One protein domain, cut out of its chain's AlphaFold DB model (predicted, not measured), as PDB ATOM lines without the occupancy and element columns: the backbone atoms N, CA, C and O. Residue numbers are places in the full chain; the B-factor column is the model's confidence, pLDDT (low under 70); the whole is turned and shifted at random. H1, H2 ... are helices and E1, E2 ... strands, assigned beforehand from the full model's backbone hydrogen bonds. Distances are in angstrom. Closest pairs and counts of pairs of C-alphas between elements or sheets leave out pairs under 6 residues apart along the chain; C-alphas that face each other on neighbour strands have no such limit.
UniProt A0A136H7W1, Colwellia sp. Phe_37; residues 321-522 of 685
ATOM      1  N   LYS A 321     -40.469 -34.386 -27.541       75.94
ATOM      2  CA  LYS A 321     -41.113 -34.582 -28.833       75.94
ATOM      3  C   LYS A 321     -40.085 -34.545 -29.959       75.94
ATOM      4  O   LYS A 321     -39.075 -33.843 -29.879       75.94
ATOM      5  N   LEU A 322     -40.376 -35.306 -31.008       84.62
ATOM      6  CA  LEU A 322     -39.648 -35.224 -32.258       84.62
ATOM      7  C   LEU A 322     -39.904 -33.840 -32.858       84.62
ATOM      8  O   LEU A 322     -41.055 -33.442 -33.052       84.62
ATOM      9  N   PHE A 323     -38.837 -33.102 -33.116       83.75
ATOM     10  CA  PHE A 323     -38.891 -31.822 -33.798       83.75
ATOM     11  C   PHE A 323     -38.289 -31.994 -35.183       83.75
ATOM     12  O   PHE A 323     -37.172 -32.491 -35.298       83.75
ATOM     13  N   CYS A 324     -39.018 -31.584 -36.218       81.31
ATOM     14  CA  CYS A 324     -38.575 -31.718 -37.598       81.31
ATOM     15  C   CYS A 324     -38.537 -30.362 -38.295       81.31
ATOM     16  O   CYS A 324     -39.538 -29.643 -38.326       81.31
ATOM     17  N   SER A 325     -37.404 -30.051 -38.910       76.25
ATOM     18  CA  SER A 325     -37.176 -28.822 -39.669       76.25
ATOM     19  C   SER A 325     -36.637 -29.125 -41.053       76.25
ATOM     20  O   SER A 325     -36.080 -30.191 -41.307       76.25
ATOM     21  N   PHE A 326     -36.780 -28.166 -41.961       72.69
ATOM     22  CA  PHE A 326     -36.152 -28.257 -43.270       72.69
ATOM     23  C   PHE A 326     -34.635 -28.176 -43.137       72.69
ATOM     24  O   PHE A 326     -34.125 -27.369 -42.363       72.69
ATOM     25  N   ILE A 327     -33.930 -29.001 -43.908       63.41
ATOM     26  CA  ILE A 327     -32.461 -28.951 -43.990       63.41
ATOM     27  C   ILE A 327     -32.016 -27.642 -44.659       63.41
ATOM     28  O   ILE A 327     -30.995 -27.066 -44.306       63.41
ATOM     29  N   ASN A 328     -32.784 -27.181 -45.649       63.94
ATOM     30  CA  ASN A 328     -32.522 -25.970 -46.422       63.94
ATOM     31  C   ASN A 328     -33.835 -25.505 -47.085       63.94
ATOM     32  O   ASN A 328     -34.614 -26.366 -47.513       63.94
ATOM     33  N   PRO A 329     -34.061 -24.193 -47.270       57.34
ATOM     34  CA  PRO A 329     -35.186 -23.674 -48.053       57.34
ATOM     35  C   PRO A 329     -35.274 -24.239 -49.483       57.34
ATOM     36  O   PRO A 329     -36.371 -24.430 -50.008       57.34
ATOM     37  N   MET A 330     -34.144 -24.574 -50.122       58.31
ATOM     38  CA  MET A 330     -34.137 -25.258 -51.425       58.31
ATOM     39  C   MET A 330     -34.719 -26.672 -51.379       58.31
ATOM     40  O   MET A 330     -35.261 -27.134 -52.385       58.31
ATOM     41  N   TYR A 331     -34.642 -27.334 -50.225       63.28
ATOM     42  CA  TYR A 331     -35.103 -28.702 -49.990       63.28
ATOM     43  C   TYR A 331     -36.268 -28.704 -49.003       63.28
ATOM     44  O   TYR A 331     -36.354 -29.596 -48.163       63.28
ATOM     45  N   ALA A 332     -37.189 -27.738 -49.126       58.97
ATOM     46  CA  ALA A 332     -38.369 -27.546 -48.271       58.97
ATOM     47  C   ALA A 332     -39.343 -28.745 -48.220       58.97
ATOM     48  O   ALA A 332     -40.458 -28.637 -47.736       58.97
ATOM     49  N   LYS A 333     -38.962 -29.910 -48.741       67.06
ATOM     50  CA  LYS A 333     -39.707 -31.163 -48.643       67.06
ATOM     51  C   LYS A 333     -38.963 -32.254 -47.884       67.06
ATOM     52  O   LYS A 333     -39.576 -33.196 -47.405       67.06
ATOM     53  N   VAL A 334     -37.668 -32.098 -47.675       68.94
ATOM     54  CA  VAL A 334     -36.903 -32.998 -46.823       68.94
ATOM     55  C   VAL A 334     -36.808 -32.372 -45.442       68.94
ATOM     56  O   VAL A 334     -36.234 -31.292 -45.284       68.94
ATOM     57  N   LYS A 335     -37.373 -33.053 -44.443       74.31
ATOM     58  CA  LYS A 335     -37.214 -32.660 -43.047       74.31
ATOM     59  C   LYS A 335     -36.225 -33.570 -42.342       74.31
ATOM     60  O   LYS A 335     -36.267 -34.791 -42.488       74.31
ATOM     61  N   VAL A 336     -35.370 -32.944 -41.549       78.44
ATOM     62  CA  VAL A 336     -34.546 -33.626 -40.563       78.44
ATOM     63  C   VAL A 336     -35.201 -33.479 -39.224       78.44
ATOM     64  O   VAL A 336     -35.632 -32.394 -38.834       78.44
ATOM     65  N   CYS A 337     -35.302 -34.612 -38.560       81.94
ATOM     66  CA  CYS A 337     -35.963 -34.750 -37.295       81.94
ATOM     67  C   CYS A 337     -34.934 -35.041 -36.217       81.94
ATOM     68  O   CYS A 337     -34.020 -35.830 -36.421       81.94
ATOM     69  N   GLN A 338     -35.105 -34.451 -35.049       85.06
ATOM     70  CA  GLN A 338     -34.277 -34.720 -33.882       85.06
ATOM     71  C   GLN A 338     -35.150 -34.779 -32.631       85.06
ATOM     72  O   GLN A 338     -36.284 -34.296 -32.614       85.06
ATOM     73  N   LEU A 339     -34.631 -35.393 -31.571       84.06
ATOM     74  CA  LEU A 339     -35.304 -35.413 -30.276       84.06
ATOM     75  C   LEU A 339     -34.951 -34.144 -29.495       84.06
ATOM     76  O   LEU A 339     -33.812 -33.979 -29.061       84.06
ATOM     77  N   GLY A 340     -35.938 -33.268 -29.293       74.44
ATOM     78  CA  GLY A 340     -35.748 -31.942 -28.692       74.44
ATOM     79  C   GLY A 340     -35.736 -30.799 -29.723       74.44
ATOM     80  O   GLY A 340     -35.607 -31.047 -30.921       74.44
ATOM     81  N   PRO A 341     -35.919 -29.538 -29.289       65.75
ATOM     82  CA  PRO A 341     -36.066 -28.392 -30.192       65.75
ATOM     83  C   PRO A 341     -34.787 -28.092 -30.993       65.75
ATOM     84  O   PRO A 341     -33.698 -28.501 -30.593       65.75
ATOM     85  N   LEU A 342     -34.918 -27.388 -32.131       55.50
ATOM     86  CA  LEU A 342     -33.792 -26.998 -33.000       55.50
ATOM     87  C   LEU A 342     -32.661 -26.342 -32.182       55.50
ATOM     88  O   LEU A 342     -32.937 -25.502 -31.332       55.50
ATOM     89  N   GLY A 343     -31.405 -26.747 -32.398       56.03
ATOM     90  CA  GLY A 343     -30.241 -26.228 -31.655       56.03
ATOM     91  C   GLY A 343     -30.084 -26.739 -30.212       56.03
ATOM     92  O   GLY A 343     -29.009 -26.621 -29.636       56.03
ATOM     93  N   GLN A 344     -31.109 -27.376 -29.637       62.44
ATOM     94  CA  GLN A 344     -31.080 -28.022 -28.313       62.44
ATOM     95  C   GLN A 344     -31.407 -29.519 -28.412       62.44
ATOM     96  O   GLN A 344     -32.001 -30.108 -27.502       62.44
ATOM     97  N   GLY A 345     -31.066 -30.132 -29.548       67.25
ATOM     98  CA  GLY A 345     -31.233 -31.563 -29.755       67.25
ATOM     99  C   GLY A 345     -30.521 -32.336 -28.647       67.25
ATOM    100  O   GLY A 345     -29.394 -32.008 -28.266       67.25
ATOM    101  N   LYS A 346     -31.186 -33.354 -28.103       78.75
ATOM    102  CA  LYS A 346     -30.579 -34.212 -27.088       78.75
ATOM    103  C   LYS A 346     -29.347 -34.895 -27.671       78.75
ATOM    104  O   LYS A 346     -29.394 -35.465 -28.765       78.75
ATOM    105  N   LYS A 347     -28.245 -34.848 -26.923       83.88
ATOM    106  CA  LYS A 347     -26.989 -35.479 -27.331       83.88
ATOM    107  C   LYS A 347     -27.160 -36.990 -27.359       83.88
ATOM    108  O   LYS A 347     -27.799 -37.569 -26.482       83.88
ATOM    109  N   TYR A 348     -26.530 -37.641 -28.325       85.44
ATOM    110  CA  TYR A 348     -26.622 -39.085 -28.491       85.44
ATOM    111  C   TYR A 348     -26.239 -39.892 -27.226       85.44
ATOM    112  O   TYR A 348     -27.017 -40.772 -26.859       85.44
ATOM    113  N   PRO A 349     -25.164 -39.563 -26.471       85.62
ATOM    114  CA  PRO A 349     -24.859 -40.247 -25.207       85.62
ATOM    115  C   PRO A 349     -25.958 -40.134 -24.144       85.62
ATOM    116  O   PRO A 349     -26.180 -41.072 -23.382       85.62
ATOM    117  N   GLU A 350     -26.677 -39.008 -24.097       86.06
ATOM    118  CA  GLU A 350     -27.817 -38.851 -23.192       86.06
ATOM    119  C   GLU A 350     -28.946 -39.799 -23.606       86.06
ATOM    120  O   GLU A 350     -29.471 -40.530 -22.770       86.06
ATOM    121  N   LEU A 351     -29.279 -39.841 -24.899       88.56
ATOM    122  CA  LEU A 351     -30.325 -40.716 -25.434       88.56
ATOM    123  C   LEU A 351     -30.017 -42.198 -25.188       88.56
ATOM    124  O   LEU A 351     -30.913 -42.944 -24.797       88.56
ATOM    125  N   LEU A 352     -28.755 -42.612 -25.347       89.19
ATOM    126  CA  LEU A 352     -28.309 -43.985 -25.092       89.19
ATOM    127  C   LEU A 352     -28.591 -44.459 -23.663       89.19
ATOM    128  O   LEU A 352     -28.830 -45.648 -23.461       89.19
ATOM    129  N   SER A 353     -28.599 -43.545 -22.688       89.38
ATOM    130  CA  SER A 353     -28.802 -43.890 -21.277       89.38
ATOM    131  C   SER A 353     -30.231 -44.319 -20.933       89.38
ATOM    132  O   SER A 353     -30.453 -44.860 -19.852       89.38
ATOM    133  N   TYR A 354     -31.214 -44.089 -21.815       91.06
ATOM    134  CA  TYR A 354     -32.608 -44.445 -21.526       91.06
ATOM    135  C   TYR A 354     -33.442 -44.895 -22.733       91.06
ATOM    136  O   TYR A 354     -34.453 -45.568 -22.533       91.06
ATOM    137  N   ILE A 355     -33.041 -44.601 -23.973       91.94
ATOM    138  CA  ILE A 355     -33.755 -45.000 -25.195       91.94
ATOM    139  C   ILE A 355     -33.060 -46.180 -25.875       91.94
ATOM    140  O   ILE A 355     -31.867 -46.143 -26.174       91.94
ATOM    141  N   LYS A 356     -33.840 -47.215 -26.195       93.94
ATOM    142  CA  LYS A 356     -33.383 -48.376 -26.961       93.94
ATOM    143  C   LYS A 356     -33.778 -48.275 -28.427       93.94
ATOM    144  O   LYS A 356     -32.928 -48.406 -29.304       93.94
ATOM    145  N   PHE A 357     -35.056 -48.018 -28.692       92.31
ATOM    146  CA  PHE A 357     -35.561 -47.914 -30.052       92.31
ATOM    147  C   PHE A 357     -36.465 -46.716 -30.256       92.31
ATOM    148  O   PHE A 357     -37.189 -46.299 -29.352       92.31
ATOM    149  N   ILE A 358     -36.489 -46.244 -31.494       91.12
ATOM    150  CA  ILE A 358     -37.495 -45.313 -31.985       91.12
ATOM    151  C   ILE A 358     -38.170 -45.971 -33.175       91.12
ATOM    152  O   ILE A 358     -37.507 -46.344 -34.144       91.12
ATOM    153  N   SER A 359     -39.484 -46.128 -33.076       91.38
ATOM    154  CA  SER A 359     -40.322 -46.671 -34.136       91.38
ATOM    155  C   SER A 359     -41.228 -45.583 -34.692       91.38
ATOM    156  O   SER A 359     -41.761 -44.787 -33.921       91.38
ATOM    157  N   TYR A 360     -41.451 -45.563 -36.002       89.31
ATOM    158  CA  TYR A 360     -42.383 -44.637 -36.640       89.31
ATOM    159  C   TYR A 360     -43.087 -45.249 -37.854       89.31
ATOM    160  O   TYR A 360     -42.619 -46.212 -38.465       89.31
ATOM    161  N   GLY A 361     -44.233 -44.676 -38.203       88.19
ATOM    162  CA  GLY A 361     -45.080 -45.126 -39.301       88.19
ATOM    163  C   GLY A 361     -46.134 -44.093 -39.680       88.19
ATOM    164  O   GLY A 361     -46.262 -43.041 -39.052       88.19
ATOM    165  N   ASP A 362     -46.887 -44.399 -40.726       85.38
ATOM    166  CA  ASP A 362     -48.015 -43.606 -41.218       85.38
ATOM    167  C   ASP A 362     -49.312 -43.877 -40.439       85.38
ATOM    168  O   ASP A 362     -50.182 -43.012 -40.358       85.38
ATOM    169  N   GLN A 363     -49.425 -45.049 -39.811       86.00
ATOM    170  CA  GLN A 363     -50.558 -45.439 -38.976       86.00
ATOM    171  C   GLN A 363     -50.141 -45.640 -37.520       86.00
ATOM    172  O   GLN A 363     -49.114 -46.245 -37.218       86.00
ATOM    173  N   GLN A 364     -50.997 -45.203 -36.595       88.31
ATOM    174  CA  GLN A 364     -50.759 -45.336 -35.154       88.31
ATOM    175  C   GLN A 364     -50.584 -46.800 -34.706       88.31
ATOM    176  O   GLN A 364     -49.833 -47.073 -33.772       88.31
ATOM    177  N   SER A 365     -51.262 -47.739 -35.371       87.56
ATOM    178  CA  SER A 365     -51.196 -49.181 -35.100       87.56
ATOM    179  C   SER A 365     -50.034 -49.897 -35.799       87.56
ATOM    180  O   SER A 365     -49.775 -51.055 -35.477       87.56
ATOM    181  N   ALA A 366     -49.333 -49.246 -36.734       87.25
ATOM    182  CA  ALA A 366     -48.321 -49.875 -37.582       87.25
ATOM    183  C   ALA A 366     -47.049 -49.013 -37.681       87.25
ATOM    184  O   ALA A 366     -46.800 -48.324 -38.667       87.25
ATOM    185  N   LEU A 367     -46.208 -49.082 -36.645       90.25
ATOM    186  CA  LEU A 367     -44.901 -48.412 -36.604       90.25
ATOM    187  C   LEU A 367     -43.816 -49.330 -37.189       90.25
ATOM    188  O   LEU A 367     -43.051 -49.959 -36.458       90.25
ATOM    189  N   THR A 368     -43.816 -49.463 -38.514       87.75
ATOM    190  CA  THR A 368     -43.016 -50.452 -39.259       87.75
ATOM    191  C   THR A 368     -41.546 -50.074 -39.426       87.75
ATOM    192  O   THR A 368     -40.715 -50.959 -39.632       87.75
ATOM    193  N   ASN A 369     -41.209 -48.787 -39.317       87.75
ATOM    194  CA  ASN A 369     -39.831 -48.313 -39.405       87.75
ATOM    195  C   ASN A 369     -39.243 -48.233 -38.001       87.75
ATOM    196  O   ASN A 369     -39.870 -47.651 -37.115       87.75
ATOM    197  N   LYS A 370     -38.055 -48.800 -37.787       88.38
ATOM    198  CA  LYS A 370     -37.414 -48.875 -36.467       88.38
ATOM    199  C   LYS A 370     -35.943 -48.495 -36.560       88.38
ATOM    200  O   LYS A 370     -35.241 -48.943 -37.461       88.38
ATOM    201  N   VAL A 371     -35.471 -47.712 -35.597       87.88
ATOM    202  CA  VAL A 371     -34.053 -47.391 -35.407       87.88
ATOM    203  C   VAL A 371     -33.640 -47.873 -34.025       87.88
ATOM    204  O   VAL A 371     -34.246 -47.482 -33.026       87.88
ATOM    205  N   ASN A 372     -32.633 -48.741 -33.963       90.12
ATOM    206  CA  ASN A 372     -31.999 -49.148 -32.717       90.12
ATOM    207  C   ASN A 372     -30.897 -48.150 -32.380       90.12
ATOM    208  O   ASN A 372     -29.910 -48.063 -33.103       90.12
ATOM    209  N   LEU A 373     -31.050 -47.409 -31.285       88.94
ATOM    210  CA  LEU A 373     -30.049 -46.424 -30.885       88.94
ATOM    211  C   LEU A 373     -28.804 -47.093 -30.310       88.94
ATOM    212  O   LEU A 373     -27.743 -46.510 -30.392       88.94
ATOM    213  N   GLN A 374     -28.899 -48.306 -29.771       87.12
ATOM    214  CA  GLN A 374     -27.770 -48.981 -29.125       87.12
ATOM    215  C   GLN A 374     -26.807 -49.589 -30.151       87.12
ATOM    216  O   GLN A 374     -25.593 -49.513 -29.998       87.12
ATOM    217  N   THR A 375     -27.355 -50.194 -31.208       86.81
ATOM    218  CA  THR A 375     -26.570 -50.856 -32.265       86.81
ATOM    219  C   THR A 375     -26.503 -50.055 -33.554       86.81
ATOM    220  O   THR A 375     -25.837 -50.484 -34.489       86.81
ATOM    221  N   LEU A 376     -27.227 -48.934 -33.633       81.94
ATOM    222  CA  LEU A 376     -27.321 -48.093 -34.823       81.94
ATOM    223  C   LEU A 376     -27.827 -48.827 -36.080       81.94
ATOM    224  O   LEU A 376     -27.534 -48.445 -37.213       81.94
ATOM    225  N   THR A 377     -28.616 -49.884 -35.879       82.56
ATOM    226  CA  THR A 377     -29.243 -50.648 -36.961       82.56
ATOM    227  C   THR A 377     -30.648 -50.136 -37.249       82.56
ATOM    228  O   THR A 377     -31.350 -49.639 -36.363       82.56
ATOM    229  N   THR A 378     -31.073 -50.265 -38.503       83.50
ATOM    230  CA  THR A 378     -32.373 -49.793 -38.987       83.50
ATOM    231  C   THR A 378     -33.202 -50.940 -39.554       83.50
ATOM    232  O   THR A 378     -32.672 -51.915 -40.078       83.50
ATOM    233  N   GLN A 379     -34.522 -50.812 -39.459       84.19
ATOM    234  CA  GLN A 379     -35.498 -51.688 -40.098       84.19
ATOM    235  C   GLN A 379     -36.512 -50.823 -40.852       84.19
ATOM    236  O   GLN A 379     -37.010 -49.839 -40.304       84.19
ATOM    237  N   GLY A 380     -36.832 -51.203 -42.090       81.19
ATOM    238  CA  GLY A 380     -37.736 -50.443 -42.952       81.19
ATOM    239  C   GLY A 380     -37.060 -49.227 -43.588       81.19
ATOM    240  O   GLY A 380     -35.893 -49.264 -43.966       81.19
ATOM    241  N   ILE A 381     -37.811 -48.143 -43.726       76.62
ATOM    242  CA  ILE A 381     -37.429 -46.925 -44.441       76.62
ATOM    243  C   ILE A 381     -36.897 -45.917 -43.427       76.62
ATOM    244  O   ILE A 381     -37.577 -44.946 -43.089       76.62
ATOM    245  N   ALA A 382     -35.698 -46.177 -42.902       75.38
ATOM    246  CA  ALA A 382     -35.068 -45.332 -41.896       75.38
ATOM    247  C   ALA A 382     -33.609 -45.021 -42.217       75.38
ATOM    248  O   ALA A 382     -32.818 -45.920 -42.485       75.38
ATOM    249  N   GLY A 383     -33.268 -43.735 -42.148       77.06
ATOM    250  CA  GLY A 383     -31.894 -43.245 -42.163       77.06
ATOM    251  C   GLY A 383     -31.625 -42.434 -40.903       77.06
ATOM    252  O   GLY A 383     -32.528 -41.773 -40.379       77.06
ATOM    253  N   TYR A 384     -30.379 -42.454 -40.436       85.00
ATOM    254  CA  TYR A 384     -29.942 -41.613 -39.325       85.00
ATOM    255  C   TYR A 384     -28.537 -41.058 -39.551       85.00
ATOM    256  O   TYR A 384     -27.690 -41.681 -40.196       85.00
ATOM    257  N   LYS A 385     -28.262 -39.910 -38.944       82.94
ATOM    258  CA  LYS A 385     -26.935 -39.307 -38.923       82.94
ATOM    259  C   LYS A 385     -26.588 -38.839 -37.522       82.94
ATOM    260  O   LYS A 385     -27.421 -38.298 -36.800       82.94
ATOM    261  N   LEU A 386     -25.339 -39.071 -37.145       80.69
ATOM    262  CA  LEU A 386     -24.739 -38.472 -35.967       80.69
ATOM    263  C   LEU A 386     -24.104 -37.158 -36.400       80.69
ATOM    264  O   LEU A 386     -23.181 -37.140 -37.217       80.69
ATOM    265  N   ASN A 387     -24.631 -36.056 -35.883       73.50
ATOM    266  CA  ASN A 387     -24.072 -34.748 -36.149       73.50
ATOM    267  C   ASN A 387     -22.780 -34.596 -35.334       73.50
ATOM    268  O   ASN A 387     -22.819 -34.525 -34.108       73.50
ATOM    269  N   ASN A 388     -21.630 -34.568 -36.012       68.12
ATOM    270  CA  ASN A 388     -20.322 -34.510 -35.351       68.12
ATOM    271  C   ASN A 388     -20.080 -33.189 -34.601       68.12
ATOM    272  O   ASN A 388     -19.276 -33.169 -33.675       68.12
ATOM    273  N   LEU A 389     -20.759 -32.102 -34.992       69.25
ATOM    274  CA  LEU A 389     -20.610 -30.784 -34.369       69.25
ATOM    275  C   LEU A 389     -21.463 -30.678 -33.101       69.25
ATOM    276  O   LEU A 389     -20.962 -30.327 -32.036       69.25
ATOM    277  N   SER A 390     -22.752 -31.020 -33.191       70.62
ATOM    278  CA  SER A 390     -23.686 -30.891 -32.063       70.62
ATOM    279  C   SER A 390     -23.732 -32.125 -31.152       70.62
ATOM    280  O   SER A 390     -24.201 -32.051 -30.013       70.62
ATOM    281  N   GLY A 391     -23.267 -33.279 -31.638       74.38
ATOM    282  CA  GLY A 391     -23.454 -34.582 -30.996       74.38
ATOM    283  C   GLY A 391     -24.906 -35.069 -31.019       74.38
ATOM    284  O   GLY A 391     -25.236 -36.021 -30.304       74.38
ATOM    285  N   ALA A 392     -25.786 -34.408 -31.779       77.00
ATOM    286  CA  ALA A 392     -27.198 -34.753 -31.872       77.00
ATOM    287  C   ALA A 392     -27.420 -35.980 -32.766       77.00
ATOM    288  O   ALA A 392     -26.706 -36.212 -33.746       77.00
ATOM    289  N   PHE A 393     -28.446 -36.753 -32.416       83.06
ATOM    290  CA  PHE A 393     -28.942 -37.840 -33.249       83.06
ATOM    291  C   PHE A 393     -30.052 -37.313 -34.163       83.06
ATOM    292  O   PHE A 393     -31.114 -36.900 -33.686       83.06
ATOM    293  N   GLU A 394     -29.813 -37.357 -35.470       83.38
ATOM    294  CA  GLU A 394     -30.726 -36.876 -36.502       83.38
ATOM    295  C   GLU A 394     -31.347 -38.048 -37.267       83.38
ATOM    296  O   GLU A 394     -30.663 -38.988 -37.671       83.38
ATOM    297  N   PHE A 395     -32.652 -37.969 -37.503       82.12
ATOM    298  CA  PHE A 395     -33.437 -38.916 -38.285       82.12
ATOM    299  C   PHE A 395     -33.858 -38.265 -39.592       82.12
ATOM    300  O   PHE A 395     -34.313 -37.116 -39.617       82.12
ATOM    301  N   PHE A 396     -33.789 -39.037 -40.665       77.38
ATOM    302  CA  PHE A 396     -34.444 -38.676 -41.908       77.38
ATOM    303  C   PHE A 396     -35.860 -39.222 -41.906       77.38
ATOM    304  O   PHE A 396     -36.056 -40.437 -41.837       77.38
ATOM    305  N   ILE A 397     -36.839 -38.327 -42.024       73.94
ATOM    306  CA  ILE A 397     -38.226 -38.724 -42.236       73.94
ATOM    307  C   ILE A 397     -38.698 -38.158 -43.575       73.94
ATOM    308  O   ILE A 397     -38.868 -36.943 -43.705       73.94
ATOM    309  N   PRO A 398     -38.924 -39.017 -44.585       66.75
ATOM    310  CA  PRO A 398     -39.466 -38.564 -45.853       66.75
ATOM    311  C   PRO A 398     -40.911 -38.100 -45.650       66.75
ATOM    312  O   PRO A 398     -41.743 -38.842 -45.132       66.75
ATOM    313  N   MET A 399     -41.233 -36.885 -46.095       68.62
ATOM    314  CA  MET A 399     -42.598 -36.351 -46.032       68.62
ATOM    315  C   MET A 399     -43.471 -36.905 -47.165       68.62
ATOM    316  O   MET A 399     -43.947 -36.166 -48.026       68.62
ATOM    317  N   THR A 400     -43.656 -38.225 -47.199       66.19
ATOM    318  CA  THR A 400     -44.625 -38.876 -48.101       66.19
ATOM    319  C   THR A 400     -46.063 -38.715 -47.608       66.19
ATOM    320  O   THR A 400     -46.996 -38.883 -48.388       66.19
ATOM    321  N   GLN A 401     -46.241 -38.371 -46.330       69.94
ATOM    322  CA  GLN A 401     -47.525 -38.151 -45.673       69.94
ATOM    323  C   GLN A 401     -47.506 -36.839 -44.883       69.94
ATOM    324  O   GLN A 401     -46.461 -36.410 -44.391       69.94
ATOM    325  N   ALA A 402     -48.683 -36.229 -44.730       75.94
ATOM    326  CA  ALA A 402     -48.864 -35.005 -43.946       75.94
ATOM    327  C   ALA A 402     -48.623 -35.221 -42.447       75.94
ATOM    328  O   ALA A 402     -48.231 -34.294 -41.745       75.94
ATOM    329  N   LYS A 403     -48.819 -36.454 -41.971       85.06
ATOM    330  CA  LYS A 403     -48.756 -36.831 -40.563       85.06
ATOM    331  C   LYS A 403     -48.045 -38.166 -40.401       85.06
ATOM    332  O   LYS A 403     -48.270 -39.084 -41.186       85.06
ATOM    333  N   ILE A 404     -47.238 -38.278 -39.354       86.75
ATOM    334  CA  ILE A 404     -46.621 -39.534 -38.919       86.75
ATOM    335  C   ILE A 404     -46.940 -39.812 -37.456       86.75
ATOM    336  O   ILE A 404     -47.237 -38.900 -36.677       86.75
ATOM    337  N   TYR A 405     -46.792 -41.071 -37.072       90.56
ATOM    338  CA  TYR A 405     -46.840 -41.531 -35.695       90.56
ATOM    339  C   TYR A 405     -45.485 -42.095 -35.302       90.56
ATOM    340  O   TYR A 405     -44.806 -42.707 -36.126       90.56
ATOM    341  N   TYR A 406     -45.085 -41.901 -34.051       91.19
ATOM    342  CA  TYR A 406     -43.845 -42.468 -33.535       91.19
ATOM    343  C   TYR A 406     -43.963 -42.856 -32.063       91.19
ATOM    344  O   TYR A 406     -44.767 -42.307 -31.309       91.19
ATOM    345  N   GLN A 407     -43.147 -43.817 -31.652       92.62
ATOM    346  CA  GLN A 407     -43.078 -44.335 -30.294       92.62
ATOM    347  C   GLN A 407     -41.629 -44.655 -29.947       92.62
ATOM    348  O   GLN A 407     -40.843 -45.061 -30.804       92.62
ATOM    349  N   VAL A 408     -41.293 -44.496 -28.676       92.75
ATOM    350  CA  VAL A 408     -39.983 -44.838 -28.137       92.75
ATOM    351  C   VAL A 408     -40.103 -46.054 -27.233       92.75
ATOM    352  O   VAL A 408     -41.008 -46.134 -26.406       92.75
ATOM    353  N   GLU A 409     -39.188 -47.001 -27.403       94.69
ATOM    354  CA  GLU A 409     -38.979 -48.131 -26.498       94.69
ATOM    355  C   GLU A 409     -37.737 -47.827 -25.656       94.69
ATOM    356  O   GLU A 409     -36.657 -47.556 -26.196       94.69
ATOM    357  N   TYR A 410     -37.894 -47.837 -24.340       94.12
ATOM    358  CA  TYR A 410     -36.830 -47.555 -23.389       94.12
ATOM    359  C   TYR A 410     -35.950 -48.786 -23.146       94.12
ATOM    360  O   TYR A 410     -36.305 -49.911 -23.501       94.12
ATOM    361  N   ILE A 411     -34.781 -48.592 -22.532       93.00
ATOM    362  CA  ILE A 411     -33.828 -49.687 -22.259       93.00
ATOM    363  C   ILE A 411     -34.400 -50.789 -21.353       93.00
ATOM    364  O   ILE A 411     -34.013 -51.946 -21.499       93.00
ATOM    365  N   ASN A 412     -35.366 -50.460 -20.488       90.00
ATOM    366  CA  ASN A 412     -36.085 -51.417 -19.639       90.00
ATOM    367  C   ASN A 412     -37.226 -52.160 -20.372       90.00
ATOM    368  O   ASN A 412     -37.901 -52.986 -19.767       90.00
ATOM    369  N   GLY A 413     -37.458 -51.871 -21.659       91.44
ATOM    370  CA  GLY A 413     -38.516 -52.472 -22.478       91.44
ATOM    371  C   GLY A 413     -39.880 -51.781 -22.387       91.44
ATOM    372  O   GLY A 413     -40.774 -52.103 -23.174       91.44
ATOM    373  N   GLU A 414     -40.058 -50.812 -21.484       93.12
ATOM    374  CA  GLU A 414     -41.269 -49.992 -21.450       93.12
ATOM    375  C   GLU A 414     -41.363 -49.109 -22.696       93.12
ATOM    376  O   GLU A 414     -40.360 -48.728 -23.303       93.12
ATOM    377  N   LYS A 415     -42.589 -48.754 -23.081       93.06
ATOM    378  CA  LYS A 415     -42.850 -47.932 -24.263       93.06
ATOM    379  C   LYS A 415     -43.487 -46.608 -23.878       93.06
ATOM    380  O   LYS A 415     -44.348 -46.550 -23.000       93.06
ATOM    381  N   SER A 416     -43.099 -45.546 -24.572       91.94
ATOM    382  CA  SER A 416     -43.789 -44.261 -24.504       91.94
ATOM    383  C   SER A 416     -45.227 -44.379 -25.039       91.94
ATOM    384  O   SER A 416     -45.548 -45.327 -25.767       91.94
ATOM    385  N   PRO A 417     -46.098 -43.385 -24.789       91.31
ATOM    386  CA  PRO A 417     -47.282 -43.187 -25.617       91.31
ATOM    387  C   PRO A 417     -46.905 -43.098 -27.102       91.31
ATOM    388  O   PRO A 417     -45.778 -42.724 -27.445       91.31
ATOM    389  N   VAL A 418     -47.851 -43.423 -27.986       92.19
ATOM    390  CA  VAL A 418     -47.682 -43.150 -29.416       92.19
ATOM    391  C   VAL A 418     -47.950 -41.669 -29.641       92.19
ATOM    392  O   VAL A 418     -49.050 -41.175 -29.393       92.19
ATOM    393  N   PHE A 419     -46.926 -40.957 -30.084       90.62
ATOM    394  CA  PHE A 419     -47.007 -39.551 -30.438       90.62
ATOM    395  C   PHE A 419     -47.368 -39.406 -31.911       90.62
ATOM    396  O   PHE A 419     -47.175 -40.323 -32.709       90.62
ATOM    397  N   SER A 420     -47.862 -38.229 -32.277       89.31
ATOM    398  CA  SER A 420     -48.087 -37.868 -33.672       89.31
ATOM    399  C   SER A 420     -47.388 -36.559 -33.995       89.31
ATOM    400  O   SER A 420     -47.303 -35.682 -33.130       89.31
ATOM    401  N   LEU A 421     -46.904 -36.440 -35.225       85.75
ATOM    402  CA  LEU A 421     -46.232 -35.256 -35.727       85.75
ATOM    403  C   LEU A 421     -46.808 -34.879 -37.091       85.75
ATOM    404  O   LEU A 421     -46.825 -35.697 -38.009       85.75
ATOM    405  N   GLU A 422     -47.238 -33.626 -37.207       84.00
ATOM    406  CA  GLU A 422     -47.613 -33.023 -38.483       84.00
ATOM    407  C   GLU A 422     -46.342 -32.573 -39.212       84.00
ATOM    408  O   GLU A 422     -45.524 -31.814 -38.683       84.00
ATOM    409  N   LEU A 423     -46.157 -33.080 -40.425       73.12
ATOM    410  CA  LEU A 423     -44.993 -32.840 -41.260       73.12
ATOM    411  C   LEU A 423     -45.232 -31.742 -42.305       73.12
ATOM    412  O   LEU A 423     -44.257 -31.116 -42.697       73.12
ATOM    413  N   SER A 424     -46.462 -31.426 -42.718       64.94
ATOM    414  CA  SER A 424     -46.725 -30.464 -43.812       64.94
ATOM    415  C   SER A 424     -47.408 -29.155 -43.383       64.94
ATOM    416  O   SER A 424     -48.351 -29.189 -42.594       64.94
ATOM    417  N   SER A 425     -46.992 -28.026 -43.972       59.03
ATOM    418  CA  SER A 425     -47.726 -26.743 -44.026       59.03
ATOM    419  C   SER A 425     -48.540 -26.637 -45.335       59.03
ATOM    420  O   SER A 425     -48.118 -27.225 -46.331       59.03
ATOM    421  N   PRO A 426     -49.669 -25.901 -45.403       47.94
ATOM    422  CA  PRO A 426     -50.439 -25.706 -46.643       47.94
ATOM    423  C   PRO A 426     -49.644 -25.187 -47.860       47.94
ATOM    424  O   PRO A 426     -50.032 -25.473 -48.990       47.94
ATOM    425  N   ASP A 427     -48.512 -24.507 -47.654       53.72
ATOM    426  CA  ASP A 427     -47.651 -23.985 -48.736       53.72
ATOM    427  C   ASP A 427     -46.650 -25.020 -49.294       53.72
ATOM    428  O   ASP A 427     -45.922 -24.767 -50.257       53.72
ATOM    429  N   ASP A 428     -46.621 -26.226 -48.726       58.84
ATOM    430  CA  ASP A 428     -45.746 -27.312 -49.143       58.84
ATOM    431  C   ASP A 428     -46.355 -28.014 -50.389       58.84
ATOM    432  O   ASP A 428     -46.882 -29.123 -50.298       58.84
ATOM    433  N   SER A 429     -46.269 -27.434 -51.594       51.97
ATOM    434  CA  SER A 429     -46.952 -27.950 -52.811       51.97
ATOM    435  C   SER A 429     -46.241 -29.083 -53.585       51.97
ATOM    436  O   SER A 429     -46.754 -29.572 -54.591       51.97
ATOM    437  N   GLY A 430     -45.045 -29.505 -53.166       57.09
ATOM    438  CA  GLY A 430     -44.247 -30.552 -53.835       57.09
ATOM    439  C   GLY A 430     -44.518 -31.998 -53.390       57.09
ATOM    440  O   GLY A 430     -44.822 -32.236 -52.223       57.09
ATOM    441  N   THR A 431     -44.353 -32.983 -54.280       64.06
ATOM    442  CA  THR A 431     -44.510 -34.414 -53.945       64.06
ATOM    443  C   THR A 431     -43.151 -35.104 -53.799       64.06
ATOM    444  O   THR A 431     -42.262 -34.917 -54.629       64.06
ATOM    445  N   ILE A 432     -42.989 -35.916 -52.751       72.44
ATOM    446  CA  ILE A 432     -41.829 -36.801 -52.569       72.44
ATOM    447  C   ILE A 432     -42.267 -38.217 -52.878       72.44
ATOM    448  O   ILE A 432     -43.243 -38.704 -52.304       72.44
ATOM    449  N   TYR A 433     -41.524 -38.892 -53.740       75.94
ATOM    450  CA  TYR A 433     -41.755 -40.290 -54.051       75.94
ATOM    451  C   TYR A 433     -40.593 -41.109 -53.527       75.94
ATOM    452  O   TYR A 433     -39.442 -40.877 -53.888       75.94
ATOM    453  N   GLN A 434     -40.891 -42.089 -52.689       81.50
ATOM    454  CA  GLN A 434     -39.915 -43.122 -52.403       81.50
ATOM    455  C   GLN A 434     -39.730 -43.996 -53.645       81.50
ATOM    456  O   GLN A 434     -40.704 -44.444 -54.253       81.50
ATOM    457  N   ILE A 435     -38.478 -44.252 -54.004       85.75
ATOM    458  CA  ILE A 435     -38.127 -45.200 -55.055       85.75
ATOM    459  C   ILE A 435     -38.129 -46.603 -54.440       85.75
ATOM    460  O   ILE A 435     -37.643 -46.803 -53.326       85.75
ATOM    461  N   ALA A 436     -38.711 -47.573 -55.150       85.50
ATOM    462  CA  ALA A 436     -38.810 -48.946 -54.669       85.50
ATOM    463  C   ALA A 436     -37.420 -49.507 -54.328       85.50
ATOM    464  O   ALA A 436     -36.487 -49.406 -55.127       85.50
ATOM    465  N   LEU A 437     -37.302 -50.089 -53.132       86.69
ATOM    466  CA  LEU A 437     -36.059 -50.681 -52.651       86.69
ATOM    467  C   LEU A 437     -35.751 -51.966 -53.438       86.69
ATOM    468  O   LEU A 437     -36.638 -52.814 -53.560       86.69
ATOM    469  N   PRO A 438     -34.520 -52.145 -53.946       88.75
ATOM    470  CA  PRO A 438     -34.126 -53.371 -54.638       88.75
ATOM    471  C   PRO A 438     -33.859 -54.545 -53.686       88.75
ATOM    472  O   PRO A 438     -33.956 -55.696 -54.097       88.75
ATOM    473  N   SER A 439     -33.532 -54.263 -52.424       87.88
ATOM    474  CA  SER A 439     -33.298 -55.242 -51.360       87.88
ATOM    475  C   SER A 439     -33.576 -54.609 -49.991       87.88
ATOM    476  O   SER A 439     -33.751 -53.395 -49.880       87.88
ATOM    477  N   THR A 440     -33.649 -55.419 -48.933       81.38
ATOM    478  CA  THR A 440     -33.960 -54.949 -47.568       81.38
ATOM    479  C   THR A 440     -32.848 -54.119 -46.927       81.38
ATOM    480  O   THR A 440     -33.120 -53.340 -46.021       81.38
ATOM    481  N   ASP A 441     -31.607 -54.302 -47.374       82.75
ATOM    482  CA  ASP A 441     -30.401 -53.596 -46.926       82.75
ATOM    483  C   ASP A 441     -30.051 -52.383 -47.809       82.75
ATOM    484  O   ASP A 441     -29.080 -51.674 -47.546       82.75
ATOM    485  N   ALA A 442     -30.824 -52.146 -48.871       88.31
ATOM    486  CA  ALA A 442     -30.590 -51.051 -49.797       88.31
ATOM    487  C   ALA A 442     -30.857 -49.685 -49.150       88.31
ATOM    488  O   ALA A 442     -31.824 -49.503 -48.411       88.31
ATOM    489  N   ILE A 443     -30.016 -48.701 -49.473       89.81
ATOM    490  CA  ILE A 443     -30.143 -47.320 -48.985       89.81
ATOM    491  C   ILE A 443     -31.435 -46.686 -49.531       89.81
ATOM    492  O   ILE A 443     -31.536 -46.477 -50.741       89.81
ATOM    493  N   PRO A 444     -32.409 -46.295 -48.690       88.19
ATOM    494  CA  PRO A 444     -33.632 -45.680 -49.185       88.19
ATOM    495  C   PRO A 444     -33.363 -44.415 -50.005       88.19
ATOM    496  O   PRO A 444     -32.683 -43.489 -49.556       88.19
ATOM    497  N   LEU A 445     -33.921 -44.387 -51.215       88.31
ATOM    498  CA  LEU A 445     -33.728 -43.326 -52.195       88.31
ATOM    499  C   LEU A 445     -35.072 -42.674 -52.530       88.31
ATOM    500  O   LEU A 445     -36.078 -43.356 -52.737       88.31
ATOM    501  N   PHE A 446     -35.087 -41.348 -52.590       84.94
ATOM    502  CA  PHE A 446     -36.289 -40.546 -52.787       84.94
ATOM    503  C   PHE A 446     -36.121 -39.605 -53.971       84.94
ATOM    504  O   PHE A 446     -35.040 -39.063 -54.191       84.94
ATOM    505  N   LEU A 447     -37.215 -39.392 -54.694       82.50
ATOM    506  CA  LEU A 447     -37.337 -38.424 -55.771       82.50
ATOM    507  C   LEU A 447     -38.191 -37.240 -55.310       82.50
ATOM    508  O   LEU A 447     -39.344 -37.420 -54.912       82.50
ATOM    509  N   LEU A 448     -37.640 -36.033 -55.409       79.88
ATOM    510  CA  LEU A 448     -38.339 -34.777 -55.141       79.88
ATOM    511  C   LEU A 448     -38.852 -34.158 -56.451       79.88
ATOM    512  O   LEU A 448     -38.056 -33.865 -57.342       79.88
ATOM    513  N   ASP A 449     -40.165 -33.932 -56.545       70.06
ATOM    514  CA  ASP A 449     -40.856 -33.366 -57.715       70.06
ATOM    515  C   ASP A 449     -41.842 -32.292 -57.227       70.06
ATOM    516  O   ASP A 449     -42.919 -32.618 -56.716       70.06
ATOM    517  N   GLY A 450     -41.462 -31.006 -57.243       54.25
ATOM    518  CA  GLY A 450     -42.294 -30.050 -56.506       54.25
ATOM    519  C   GLY A 450     -42.113 -28.551 -56.646       54.25
ATOM    520  O   GLY A 450     -42.979 -27.837 -56.148       54.25
ATOM    521  N   LEU A 451     -41.066 -28.052 -57.299       55.75
ATOM    522  CA  LEU A 451     -40.926 -26.611 -57.511       55.75
ATOM    523  C   LEU A 451     -40.933 -26.315 -59.014       55.75
ATOM    524  O   LEU A 451     -40.042 -26.792 -59.719       55.75
ATOM    525  N   PRO A 452     -41.932 -25.566 -59.523       51.38
ATOM    526  CA  PRO A 452     -41.993 -25.183 -60.928       51.38
ATOM    527  C   PRO A 452     -40.662 -24.579 -61.395       51.38
ATOM    528  O   PRO A 452     -40.138 -23.663 -60.766       51.38
ATOM    529  N   GLY A 453     -40.102 -25.112 -62.483       55.06
ATOM    530  CA  GLY A 453     -38.838 -24.636 -63.052       55.06
ATOM    531  C   GLY A 453     -37.561 -25.116 -62.349       55.06
ATOM    532  O   GLY A 453     -36.479 -24.679 -62.743       55.06
ATOM    533  N   ARG A 454     -37.646 -26.005 -61.347       63.34
ATOM    534  CA  ARG A 454     -36.472 -26.635 -60.718       63.34
ATOM    535  C   ARG A 454     -36.277 -28.080 -61.193       63.34
ATOM    536  O   ARG A 454     -37.272 -28.767 -61.425       63.34
ATOM    537  N   PRO A 455     -35.020 -28.545 -61.308       66.88
ATOM    538  CA  PRO A 455     -34.734 -29.921 -61.683       66.88
ATOM    539  C   PRO A 455     -35.189 -30.913 -60.614       66.88
ATOM    540  O   PRO A 455     -35.220 -30.596 -59.419       66.88
ATOM    541  N   LEU A 456     -35.509 -32.130 -61.057       76.50
ATOM    542  CA  LEU A 456     -35.762 -33.262 -60.168       76.50
ATOM    543  C   LEU A 456     -34.534 -33.535 -59.294       76.50
ATOM    544  O   LEU A 456     -33.401 -33.209 -59.652       76.50
ATOM    545  N   MET A 457     -34.749 -34.167 -58.145       80.88
ATOM    546  CA  MET A 457     -33.670 -34.395 -57.191       80.88
ATOM    547  C   MET A 457     -33.757 -35.760 -56.538       80.88
ATOM    548  O   MET A 457     -34.825 -36.162 -56.077       80.88
ATOM    549  N   LEU A 458     -32.613 -36.436 -56.471       86.44
ATOM    550  CA  LEU A 458     -32.412 -37.619 -55.652       86.44
ATOM    551  C   LEU A 458     -31.988 -37.210 -54.251       86.44
ATOM    552  O   LEU A 458     -31.104 -36.372 -54.088       86.44
ATOM    553  N   VAL A 459     -32.576 -37.853 -53.251       86.19
ATOM    554  CA  VAL A 459     -32.194 -37.710 -51.847       86.19
ATOM    555  C   VAL A 459     -32.045 -39.101 -51.256       86.19
ATOM    556  O   VAL A 459     -32.941 -39.930 -51.410       86.19
ATOM    557  N   ALA A 460     -30.918 -39.368 -50.604       88.06
ATOM    558  CA  ALA A 460     -30.622 -40.678 -50.035       88.06
ATOM    559  C   ALA A 460     -30.631 -40.634 -48.504       88.06
ATOM    560  O   ALA A 460     -29.905 -39.853 -47.882       88.06
ATOM    561  N   ALA A 461     -31.421 -41.517 -47.893       85.38
ATOM    562  CA  ALA A 461     -31.464 -41.698 -46.449       85.38
ATOM    563  C   ALA A 461     -30.377 -42.693 -46.024       85.38
ATOM    564  O   ALA A 461     -30.596 -43.897 -45.955       85.38
ATOM    565  N   THR A 462     -29.176 -42.180 -45.775       85.75
ATOM    566  CA  THR A 462     -28.022 -42.994 -45.360       85.75
ATOM    567  C   THR A 462     -27.895 -43.087 -43.841       85.75
ATOM    568  O   THR A 462     -28.455 -42.271 -43.109       85.75
ATOM    569  N   ASN A 463     -27.141 -44.078 -43.370       84.12
ATOM    570  CA  ASN A 463     -26.688 -44.152 -41.986       84.12
ATOM    571  C   ASN A 463     -25.362 -43.380 -41.795       84.12
ATOM    572  O   ASN A 463     -24.816 -42.790 -42.736       84.12
ATOM    573  N   SER A 464     -24.806 -43.389 -40.583       82.19
ATOM    574  CA  SER A 464     -23.534 -42.703 -40.293       82.19
ATOM    575  C   SER A 464     -22.288 -43.412 -40.837       82.19
ATOM    576  O   SER A 464     -21.203 -42.841 -40.746       82.19
ATOM    577  N   ASP A 465     -22.416 -44.615 -41.399       85.62
ATOM    578  CA  ASP A 465     -21.290 -45.393 -41.930       85.62
ATOM    579  C   ASP A 465     -20.961 -45.027 -43.378       85.62
ATOM    580  O   ASP A 465     -19.812 -45.161 -43.791       85.62
ATOM    581  N   VAL A 466     -21.928 -44.489 -44.128       88.38
ATOM    582  CA  VAL A 466     -21.715 -44.026 -45.507       88.38
ATOM    583  C   VAL A 466     -20.950 -42.698 -45.531       88.38
ATOM    584  O   VAL A 466     -21.474 -41.653 -45.117       88.38
ATOM    585  N   THR A 467     -19.729 -42.733 -46.067       89.38
ATOM    586  CA  THR A 467     -18.782 -41.602 -46.158       89.38
ATOM    587  C   THR A 467     -18.798 -40.894 -47.508       89.38
ATOM    588  O   THR A 467     -18.443 -39.721 -47.581       89.38
ATOM    589  N   ALA A 468     -19.215 -41.586 -48.567       91.31
ATOM    590  CA  ALA A 468     -19.442 -41.000 -49.880       91.31
ATOM    591  C   ALA A 468     -20.526 -41.778 -50.622       91.31
ATOM    592  O   ALA A 468     -20.700 -42.984 -50.414       91.31
ATOM    593  N   LEU A 469     -21.237 -41.082 -51.503       92.56
ATOM    594  CA  LEU A 469     -22.317 -41.655 -52.285       92.56
ATOM    595  C   LEU A 469     -22.235 -41.134 -53.716       92.56
ATOM    596  O   LEU A 469     -22.274 -39.927 -53.936       92.56
ATOM    597  N   ASP A 470     -22.170 -42.051 -54.672       91.31
ATOM    598  CA  ASP A 470     -22.227 -41.757 -56.100       91.31
ATOM    599  C   ASP A 470     -23.473 -42.413 -56.703       91.31
ATOM    600  O   ASP A 470     -23.947 -43.451 -56.229       91.31
ATOM    601  N   TRP A 471     -23.995 -41.838 -57.780       89.94
ATOM    602  CA  TRP A 471     -25.000 -42.485 -58.615       89.94
ATOM    603  C   TRP A 471     -24.639 -42.445 -60.090       89.94
ATOM    604  O   TRP A 471     -23.879 -41.609 -60.578       89.94
ATOM    605  N   GLN A 472     -25.243 -43.370 -60.813       85.31
ATOM    606  CA  GLN A 472     -24.937 -43.643 -62.194       85.31
ATOM    607  C   GLN A 472     -26.199 -44.095 -62.924       85.31
ATOM    608  O   GLN A 472     -26.871 -45.021 -62.487       85.31
ATOM    609  N   ILE A 473     -26.496 -43.470 -64.061       78.44
ATOM    610  CA  ILE A 473     -27.513 -43.957 -65.013       78.44
ATOM    611  C   ILE A 473     -26.842 -44.566 -66.243       78.44
ATOM    612  O   ILE A 473     -27.254 -45.611 -66.736       78.44
ATOM    613  N   TYR A 474     -25.743 -43.959 -66.695       66.75
ATOM    614  CA  TYR A 474     -24.967 -44.444 -67.831       66.75
ATOM    615  C   TYR A 474     -23.704 -45.177 -67.374       66.75
ATOM    616  O   TYR A 474     -23.003 -44.674 -66.492       66.75
ATOM    617  N   PRO A 475     -23.350 -46.318 -67.992       63.19
ATOM    618  CA  PRO A 475     -22.076 -46.995 -67.757       63.19
ATOM    619  C   PRO A 475     -20.883 -46.018 -67.775       63.19
ATOM    620  O   PRO A 475     -20.793 -45.153 -68.636       63.19
ATOM    621  N   ASN A 476     -19.988 -46.149 -66.796       65.75
ATOM    622  CA  ASN A 476     -18.791 -45.336 -66.551       65.75
ATOM    623  C   ASN A 476     -18.977 -43.827 -66.266       65.75
ATOM    624  O   ASN A 476     -17.985 -43.104 -66.246       65.75
ATOM    625  N   ILE A 477     -20.197 -43.344 -65.996       66.25
ATOM    626  CA  ILE A 477     -20.442 -41.949 -65.585       66.25
ATOM    627  C   ILE A 477     -20.929 -41.902 -64.135       66.25
ATOM    628  O   ILE A 477     -22.119 -42.075 -63.868       66.25
ATOM    629  N   ASN A 478     -20.011 -41.631 -63.209       75.56
ATOM    630  CA  ASN A 478     -20.340 -41.458 -61.796       75.56
ATOM    631  C   ASN A 478     -20.644 -39.988 -61.505       75.56
ATOM    632  O   ASN A 478     -19.833 -39.108 -61.788       75.56
ATOM    633  N   ASN A 479     -21.806 -39.737 -60.915       80.38
ATOM    634  CA  ASN A 479     -22.213 -38.433 -60.419       80.38
ATOM    635  C   ASN A 479     -22.174 -38.488 -58.892       80.38
ATOM    636  O   ASN A 479     -22.903 -39.273 -58.283       80.38
ATOM    637  N   ALA A 480     -21.324 -37.672 -58.280       84.88
ATOM    638  CA  ALA A 480     -21.245 -37.600 -56.829       84.88
ATOM    639  C   ALA A 480     -22.501 -36.930 -56.261       84.88
ATOM    640  O   ALA A 480     -22.955 -35.898 -56.768       84.88
ATOM    641  N   PHE A 481     -23.049 -37.490 -55.186       88.25
ATOM    642  CA  PHE A 481     -23.980 -36.743 -54.358       88.25
ATOM    643  C   PHE A 481     -23.235 -35.608 -53.659       88.25
ATOM    644  O   PHE A 481     -22.103 -35.757 -53.199       88.25
ATOM    645  N   THR A 482     -23.910 -34.478 -53.534       84.75
ATOM    646  CA  THR A 482     -23.488 -33.381 -52.670       84.75
ATOM    647  C   THR A 482     -24.087 -33.586 -51.280       84.75
ATOM    648  O   THR A 482     -25.130 -34.229 -51.127       84.75
ATOM    649  N   VAL A 483     -23.415 -33.077 -50.252       80.62
ATOM    650  CA  VAL A 483     -23.891 -33.132 -48.868       80.62
ATOM    651  C   VAL A 483     -24.604 -31.821 -48.528       80.62
ATOM    652  O   VAL A 483     -24.043 -30.751 -48.743       80.62
ATOM    653  N   ILE A 484     -25.815 -31.889 -47.969       69.94
ATOM    654  CA  ILE A 484     -26.491 -30.748 -47.327       69.94
ATOM    655  C   ILE A 484     -26.749 -31.118 -45.875       69.94
ATOM    656  O   ILE A 484     -27.494 -32.061 -45.587       69.94
ATOM    657  N   GLY A 485     -26.154 -30.366 -44.955       71.44
ATOM    658  CA  GLY A 485     -26.158 -30.748 -43.547       71.44
ATOM    659  C   GLY A 485     -25.540 -32.136 -43.394       71.44
ATOM    660  O   GLY A 485     -24.372 -32.335 -43.707       71.44
ATOM    661  N   THR A 486     -26.334 -33.110 -42.959       69.94
ATOM    662  CA  THR A 486     -25.903 -34.500 -42.782       69.94
ATOM    663  C   THR A 486     -26.340 -35.443 -43.918       69.94
ATOM    664  O   THR A 486     -25.998 -36.625 -43.886       69.94
ATOM    665  N   TRP A 487     -27.054 -34.960 -44.944       76.88
ATOM    666  CA  TRP A 487     -27.710 -35.810 -45.954       76.88
ATOM    667  C   TRP A 487     -27.153 -35.642 -47.361       76.88
ATOM    668  O   TRP A 487     -26.650 -34.585 -47.726       76.88
ATOM    669  N   TYR A 488     -27.301 -36.694 -48.167       84.88
ATOM    670  CA  TYR A 488     -26.860 -36.713 -49.555       84.88
ATOM    671  C   TYR A 488     -28.010 -36.352 -50.491       84.88
ATOM    672  O   TYR A 488     -29.072 -36.984 -50.460       84.88
ATOM    673  N   HIS A 489     -27.768 -35.390 -51.378       85.62
ATOM    674  CA  HIS A 489     -28.651 -35.091 -52.500       85.62
ATOM    675  C   HIS A 489     -27.889 -35.019 -53.825       85.62
ATOM    676  O   HIS A 489     -26.686 -34.768 -53.869       85.62
ATOM    677  N   SER A 490     -28.605 -35.207 -54.924       85.88
ATOM    678  CA  SER A 490     -28.096 -34.877 -56.246       85.88
ATOM    679  C   SER A 490     -29.218 -34.357 -57.115       85.88
ATOM    680  O   SER A 490     -30.321 -34.905 -57.121       85.88
ATOM    681  N   LEU A 491     -28.921 -33.322 -57.891       78.25
ATOM    682  CA  LEU A 491     -29.806 -32.908 -58.969       78.25
ATOM    683  C   LEU A 491     -29.799 -33.988 -60.049       78.25
ATOM    684  O   LEU A 491     -28.753 -34.549 -60.383       78.25
ATOM    685  N   LEU A 492     -30.977 -34.283 -60.575       71.50
ATOM    686  CA  LEU A 492     -31.151 -35.082 -61.772       71.50
ATOM    687  C   LEU A 492     -31.222 -34.127 -62.959       71.50
ATOM    688  O   LEU A 492     -31.909 -33.110 -62.902       71.50
ATOM    689  N   SER A 493     -30.521 -34.452 -64.042       59.38
ATOM    690  CA  SER A 493     -30.677 -33.706 -65.289       59.38
ATOM    691  C   SER A 493     -32.107 -33.856 -65.808       59.38
ATOM    692  O   SER A 493     -32.642 -34.960 -65.800       59.38
ATOM    693  N   ASP A 494     -32.681 -32.789 -66.355       50.97
ATOM    694  CA  ASP A 494     -34.071 -32.727 -66.843       50.97
ATOM    695  C   ASP A 494     -34.354 -33.559 -68.116       50.97
ATOM    696  O   ASP A 494     -35.321 -33.303 -68.830       50.97
ATOM    697  N   GLY A 495     -33.507 -34.544 -68.423       50.06
ATOM    698  CA  GLY A 495     -33.605 -35.380 -69.617       50.06
ATOM    699  C   GLY A 495     -33.565 -36.880 -69.370       50.06
ATOM    700  O   GLY A 495     -33.081 -37.634 -70.209       50.06
ATOM    701  N   LEU A 496     -34.069 -37.296 -68.214       59.38
ATOM    702  CA  LEU A 496     -34.321 -38.696 -67.893       59.38
ATOM    703  C   LEU A 496     -35.516 -39.239 -68.686       59.38
ATOM    704  O   LEU A 496     -36.534 -38.555 -68.824       59.38
ATOM    705  N   ASN A 497     -35.416 -40.486 -69.146       58.66
ATOM    706  CA  ASN A 497     -36.529 -41.201 -69.766       58.66
ATOM    707  C   ASN A 497     -37.646 -41.505 -68.751       58.66
ATOM    708  O   ASN A 497     -37.468 -41.422 -67.535       58.66
ATOM    709  N   SER A 498     -38.815 -41.942 -69.241       60.28
ATOM    710  CA  SER A 498     -39.937 -42.367 -68.384       60.28
ATOM    711  C   SER A 498     -39.565 -43.485 -67.408       60.28
ATOM    712  O   SER A 498     -40.186 -43.614 -66.352       60.28
ATOM    713  N   GLN A 499     -38.569 -44.292 -67.773       66.56
ATOM    714  CA  GLN A 499     -37.979 -45.294 -66.911       66.56
ATOM    715  C   GLN A 499     -36.458 -45.250 -67.036       66.56
ATOM    716  O   GLN A 499     -35.931 -45.358 -68.138       66.56
ATOM    717  N   GLU A 500     -35.774 -45.124 -65.905       77.56
ATOM    718  CA  GLU A 500     -34.313 -45.124 -65.825       77.56
ATOM    719  C   GLU A 500     -33.850 -46.106 -64.755       77.56
ATOM    720  O   GLU A 500     -34.532 -46.308 -63.745       77.56
ATOM    721  N   THR A 501     -32.680 -46.707 -64.954       84.81
ATOM    722  CA  THR A 501     -32.027 -47.512 -63.918       84.81
ATOM    723  C   THR A 501     -30.941 -46.671 -63.268       84.81
ATOM    724  O   THR A 501     -29.952 -46.324 -63.907       84.81
ATOM    725  N   VAL A 502     -31.116 -46.348 -61.989       87.94
ATOM    726  CA  VAL A 502     -30.130 -45.608 -61.199       87.94
ATOM    727  C   VAL A 502     -29.319 -46.610 -60.390       87.94
ATOM    728  O   VAL A 502     -29.828 -47.228 -59.456       87.94
ATOM    729  N   LYS A 503     -28.046 -46.772 -60.726       91.62
ATOM    730  CA  LYS A 503     -27.082 -47.484 -59.894       91.62
ATOM    731  C   LYS A 503     -26.549 -46.534 -58.825       91.62
ATOM    732  O   LYS A 503     -26.013 -45.483 -59.149       91.62
ATOM    733  N   LEU A 504     -26.687 -46.914 -57.564       94.19
ATOM    734  CA  LEU A 504     -26.138 -46.222 -56.405       94.19
ATOM    735  C   LEU A 504     -24.879 -46.949 -55.938       94.19
ATOM    736  O   LEU A 504     -24.873 -48.179 -55.875       94.19
ATOM    737  N   ILE A 505     -23.832 -46.203 -55.605       94.06
ATOM    738  CA  ILE A 505     -22.546 -46.723 -55.143       94.06
ATOM    739  C   ILE A 505     -22.217 -46.010 -53.831       94.06
ATOM    740  O   ILE A 505     -22.010 -44.799 -53.822       94.06
ATOM    741  N   ALA A 506     -22.195 -46.747 -52.726       94.44
ATOM    742  CA  ALA A 506     -21.928 -46.205 -51.397       94.44
ATOM    743  C   ALA A 506     -20.568 -46.681 -50.894       94.44
ATOM    744  O   ALA A 506     -20.295 -47.881 -50.905       94.44
ATOM    745  N   LYS A 507     -19.732 -45.746 -50.438       94.00
ATOM    746  CA  LYS A 507     -18.482 -46.048 -49.729       94.00
ATOM    747  C   LYS A 507     -18.716 -45.963 -48.228       94.00
ATOM    748  O   LYS A 507     -19.357 -45.021 -47.759       94.00
ATOM    749  N   HIS A 508     -18.176 -46.927 -47.496       92.06
ATOM    750  CA  HIS A 508     -18.349 -47.057 -46.050       92.06
ATOM    751  C   HIS A 508     -17.083 -46.647 -45.292       92.06
ATOM    752  O   HIS A 508     -15.992 -46.572 -45.862       92.06
ATOM    753  N   LYS A 509     -17.217 -46.365 -43.992       89.81
ATOM    754  CA  LYS A 509     -16.096 -45.995 -43.105       89.81
ATOM    755  C   LYS A 509     -14.987 -47.046 -43.038       89.81
ATOM    756  O   LYS A 509     -13.831 -46.678 -42.866       89.81
ATOM    757  N   ASP A 510     -15.328 -48.324 -43.178       91.88
ATOM    758  CA  ASP A 510     -14.377 -49.444 -43.192       91.88
ATOM    759  C   ASP A 510     -13.643 -49.608 -44.539       91.88
ATOM    760  O   ASP A 510     -12.825 -50.511 -44.699       91.88
ATOM    761  N   GLY A 511     -13.926 -48.737 -45.515       91.88
ATOM    762  CA  GLY A 511     -13.360 -48.777 -46.861       91.88
ATOM    763  C   GLY A 511     -14.096 -49.708 -47.827       91.88
ATOM    764  O   GLY A 511     -13.787 -49.704 -49.022       91.88
ATOM    765  N   SER A 512     -15.086 -50.474 -47.362       94.81
ATOM    766  CA  SER A 512     -15.915 -51.309 -48.230       94.81
ATOM    767  C   SER A 512     -16.828 -50.458 -49.123       94.81
ATOM    768  O   SER A 512     -17.054 -49.265 -48.897       94.81
ATOM    769  N   THR A 513     -17.342 -51.061 -50.197       94.69
ATOM    770  CA  THR A 513     -18.268 -50.406 -51.128       94.69
ATOM    771  C   THR A 513     -19.477 -51.298 -51.364       94.69
ATOM    772  O   THR A 513     -19.314 -52.463 -51.721       94.69
ATOM    773  N   SER A 514     -20.684 -50.747 -51.227       94.44
ATOM    774  CA  SER A 514     -21.924 -51.421 -51.622       94.44
ATOM    775  C   SER A 514     -22.532 -50.779 -52.867       94.44
ATOM    776  O   SER A 514     -22.329 -49.596 -53.152       94.44
ATOM    777  N   GLN A 515     -23.238 -51.587 -53.659       94.88
ATOM    778  CA  GLN A 515     -23.851 -51.154 -54.912       94.88
ATOM    779  C   GLN A 515     -25.294 -51.639 -54.989       94.88
ATOM    780  O   GLN A 515     -25.572 -52.804 -54.719       94.88
ATOM    781  N   TYR A 516     -26.192 -50.755 -55.413       94.44
ATOM    782  CA  TYR A 516     -27.625 -51.031 -55.513       94.44
ATOM    783  C   TYR A 516     -28.159 -50.507 -56.845       94.44
ATOM    784  O   TYR A 516     -27.678 -49.490 -57.338       94.44
ATOM    785  N   GLN A 517     -29.150 -51.169 -57.438       93.62
ATOM    786  CA  GLN A 517     -29.778 -50.726 -58.689       93.62
ATOM    787  C   GLN A 517     -31.262 -50.446 -58.467       93.62
ATOM    788  O   GLN A 517     -32.019 -51.344 -58.123       93.62
ATOM    789  N   TYR A 518     -31.673 -49.201 -58.686       92.00
ATOM    790  CA  TYR A 518     -33.044 -48.732 -58.514       92.00
ATOM    791  C   TYR A 518     -33.713 -48.513 -59.866       92.00
ATOM    792  O   TYR A 518     -33.087 -48.013 -60.797       92.00
ATOM    793  N   SER A 519     -35.011 -48.811 -59.955       88.31
ATOM    794  CA  SER A 519     -35.831 -48.446 -61.111       88.31
ATOM    795  C   SER A 519     -36.588 -47.149 -60.824       88.31
ATOM    796  O   SER A 519     -37.471 -47.105 -59.966       88.31
ATOM    797  N   LEU A 520     -36.240 -46.087 -61.545       82.56
ATOM    798  CA  LEU A 520     -36.892 -44.786 -61.483       82.56
ATOM    799  C   LEU A 520     -38.022 -44.739 -62.512       82.56
ATOM    800  O   LEU A 520     -37.767 -44.904 -63.698       82.56
ATOM    801  N   LYS A 521     -39.260 -44.491 -62.075       76.62
ATOM    802  CA  LYS A 521     -40.430 -44.327 -62.956       76.62
ATOM    803  C   LYS A 521     -40.935 -42.887 -62.879       76.62
ATOM    804  O   LYS A 521     -41.456 -42.477 -61.843       76.62
ATOM    805  N   LEU A 522     -40.780 -42.119 -63.958       69.62
ATOM    806  CA  LEU A 522     -41.147 -40.699 -64.021       69.62
ATOM    807  C   LEU A 522     -42.552 -40.494 -64.612       69.62
ATOM    808  O   LEU A 522     -42.966 -41.191 -65.538       69.62
TER     809      LEU A 522
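This is residues 321 to 522 of the 685 residues of a protein of Colwellia sp. Phe_37 (UniProt A0A136H7W1). Two lobes sit side by side, each made of two sheets of strands. In the second lobe, the strongly twisted sheet E9 E10 E11 E14 E13 and the smaller sheet E12 E15 E16 form a sandwich; in the first, the sheets E1 E2 E6 E5 and E4 E3 E7 E8 lie loosely face to face, with the short helix H1 at the end far from the second lobe. The 202 printed residues hold one named helix and 16 named strands, in the order E1 E2 H1 and then E3 to E16; each sheet is antiparallel in the order named. The class is mostly strand, though under half of the residues are in named elements. The whole is compact, with a radius of gyration of the C-alphas of 16.9 A and spans of 50 by 43 by 32 A.

Start with the largest sheet: E9, residues 431 to 434, E10, 445 to 449, E11, 457 to 460, E14, 487 to 491, and E13, 482 to 484. Its first three strands are a meander, each the antiparallel neighbour of the one before; look for N 433 and O 447, 2.9 A apart, and N 446 and O 459, 2.8 A. Next, N 458 and O 490 are 2.8 A apart across E11 and E14, and N 482 and O 489 are 2.8 A apart across the hairpin E13 and E14. The other sheet of the sandwich, two sheets face to face, has E12, residues 466 to 472, E15, 499 to 508, and E16, 513 to 521. Here find N 472 and O 503 at 2.8 A, and N 502 and O 518 at 2.8 A. The strands of the two sheets stand at 38 degrees; the closest C-alphas of E12 and E14 are those of Leu 469 and Tyr 488, 7.2 A apart. Move to the sheet of E1, residues 322 to 326, E2, 334 to 339, E6, 393 to 398, and E5, 383 to 386. N 323 and O 338 are 2.9 A apart, N 395 and O 337 are 2.8 A, and N 385 and O 394 are 2.9 A. The closest C-alphas of E6 and E9 are those of Pro 398 and Ile 432, 7.3 A apart. H1, residues 348 to 352, only grazes this sheet with residues 348 to 351; its O i to N i+4 pair is within hydrogen-bond range. In the last sheet, E4, residues 369 to 372, E3, 355 to 361, E7, 403 to 410, and E8, 419 to 422, find N 371 and O 358 at 2.9 A, N 407 and O 359 at 2.8 A, and N 404 and O 421 at 2.9 A. E3 and E6 are apart, while the closest C-alphas of E1 and E8, those of Leu 322 and Leu 421, are 7.4 A apart.

Find C-alpha 322 at (-39.648, -35.224, -32.258), where E1 begins. E7 starts at C-alpha 403, (-48.756, -36.831, -40.563), and is 23.5 A long; E3 is 18.1 A and E12 17.0 A. E15, the longest strand by residues, is 28.7 A long, and E16, 25.8 A, ends at C-alpha 521, (-40.430, -44.327, -62.956).

The C-alphas farthest apart are those of Asn 412 and Gly 495, 52.5 A. The printed part has no cut and no long link; among the tight ones are E6 to E7 and E15 to E16. Mean pLDDT of the printed part is 79.9, and 47 residues are under 70, among them 327 to 334, 424 to 431 and 493 to 499.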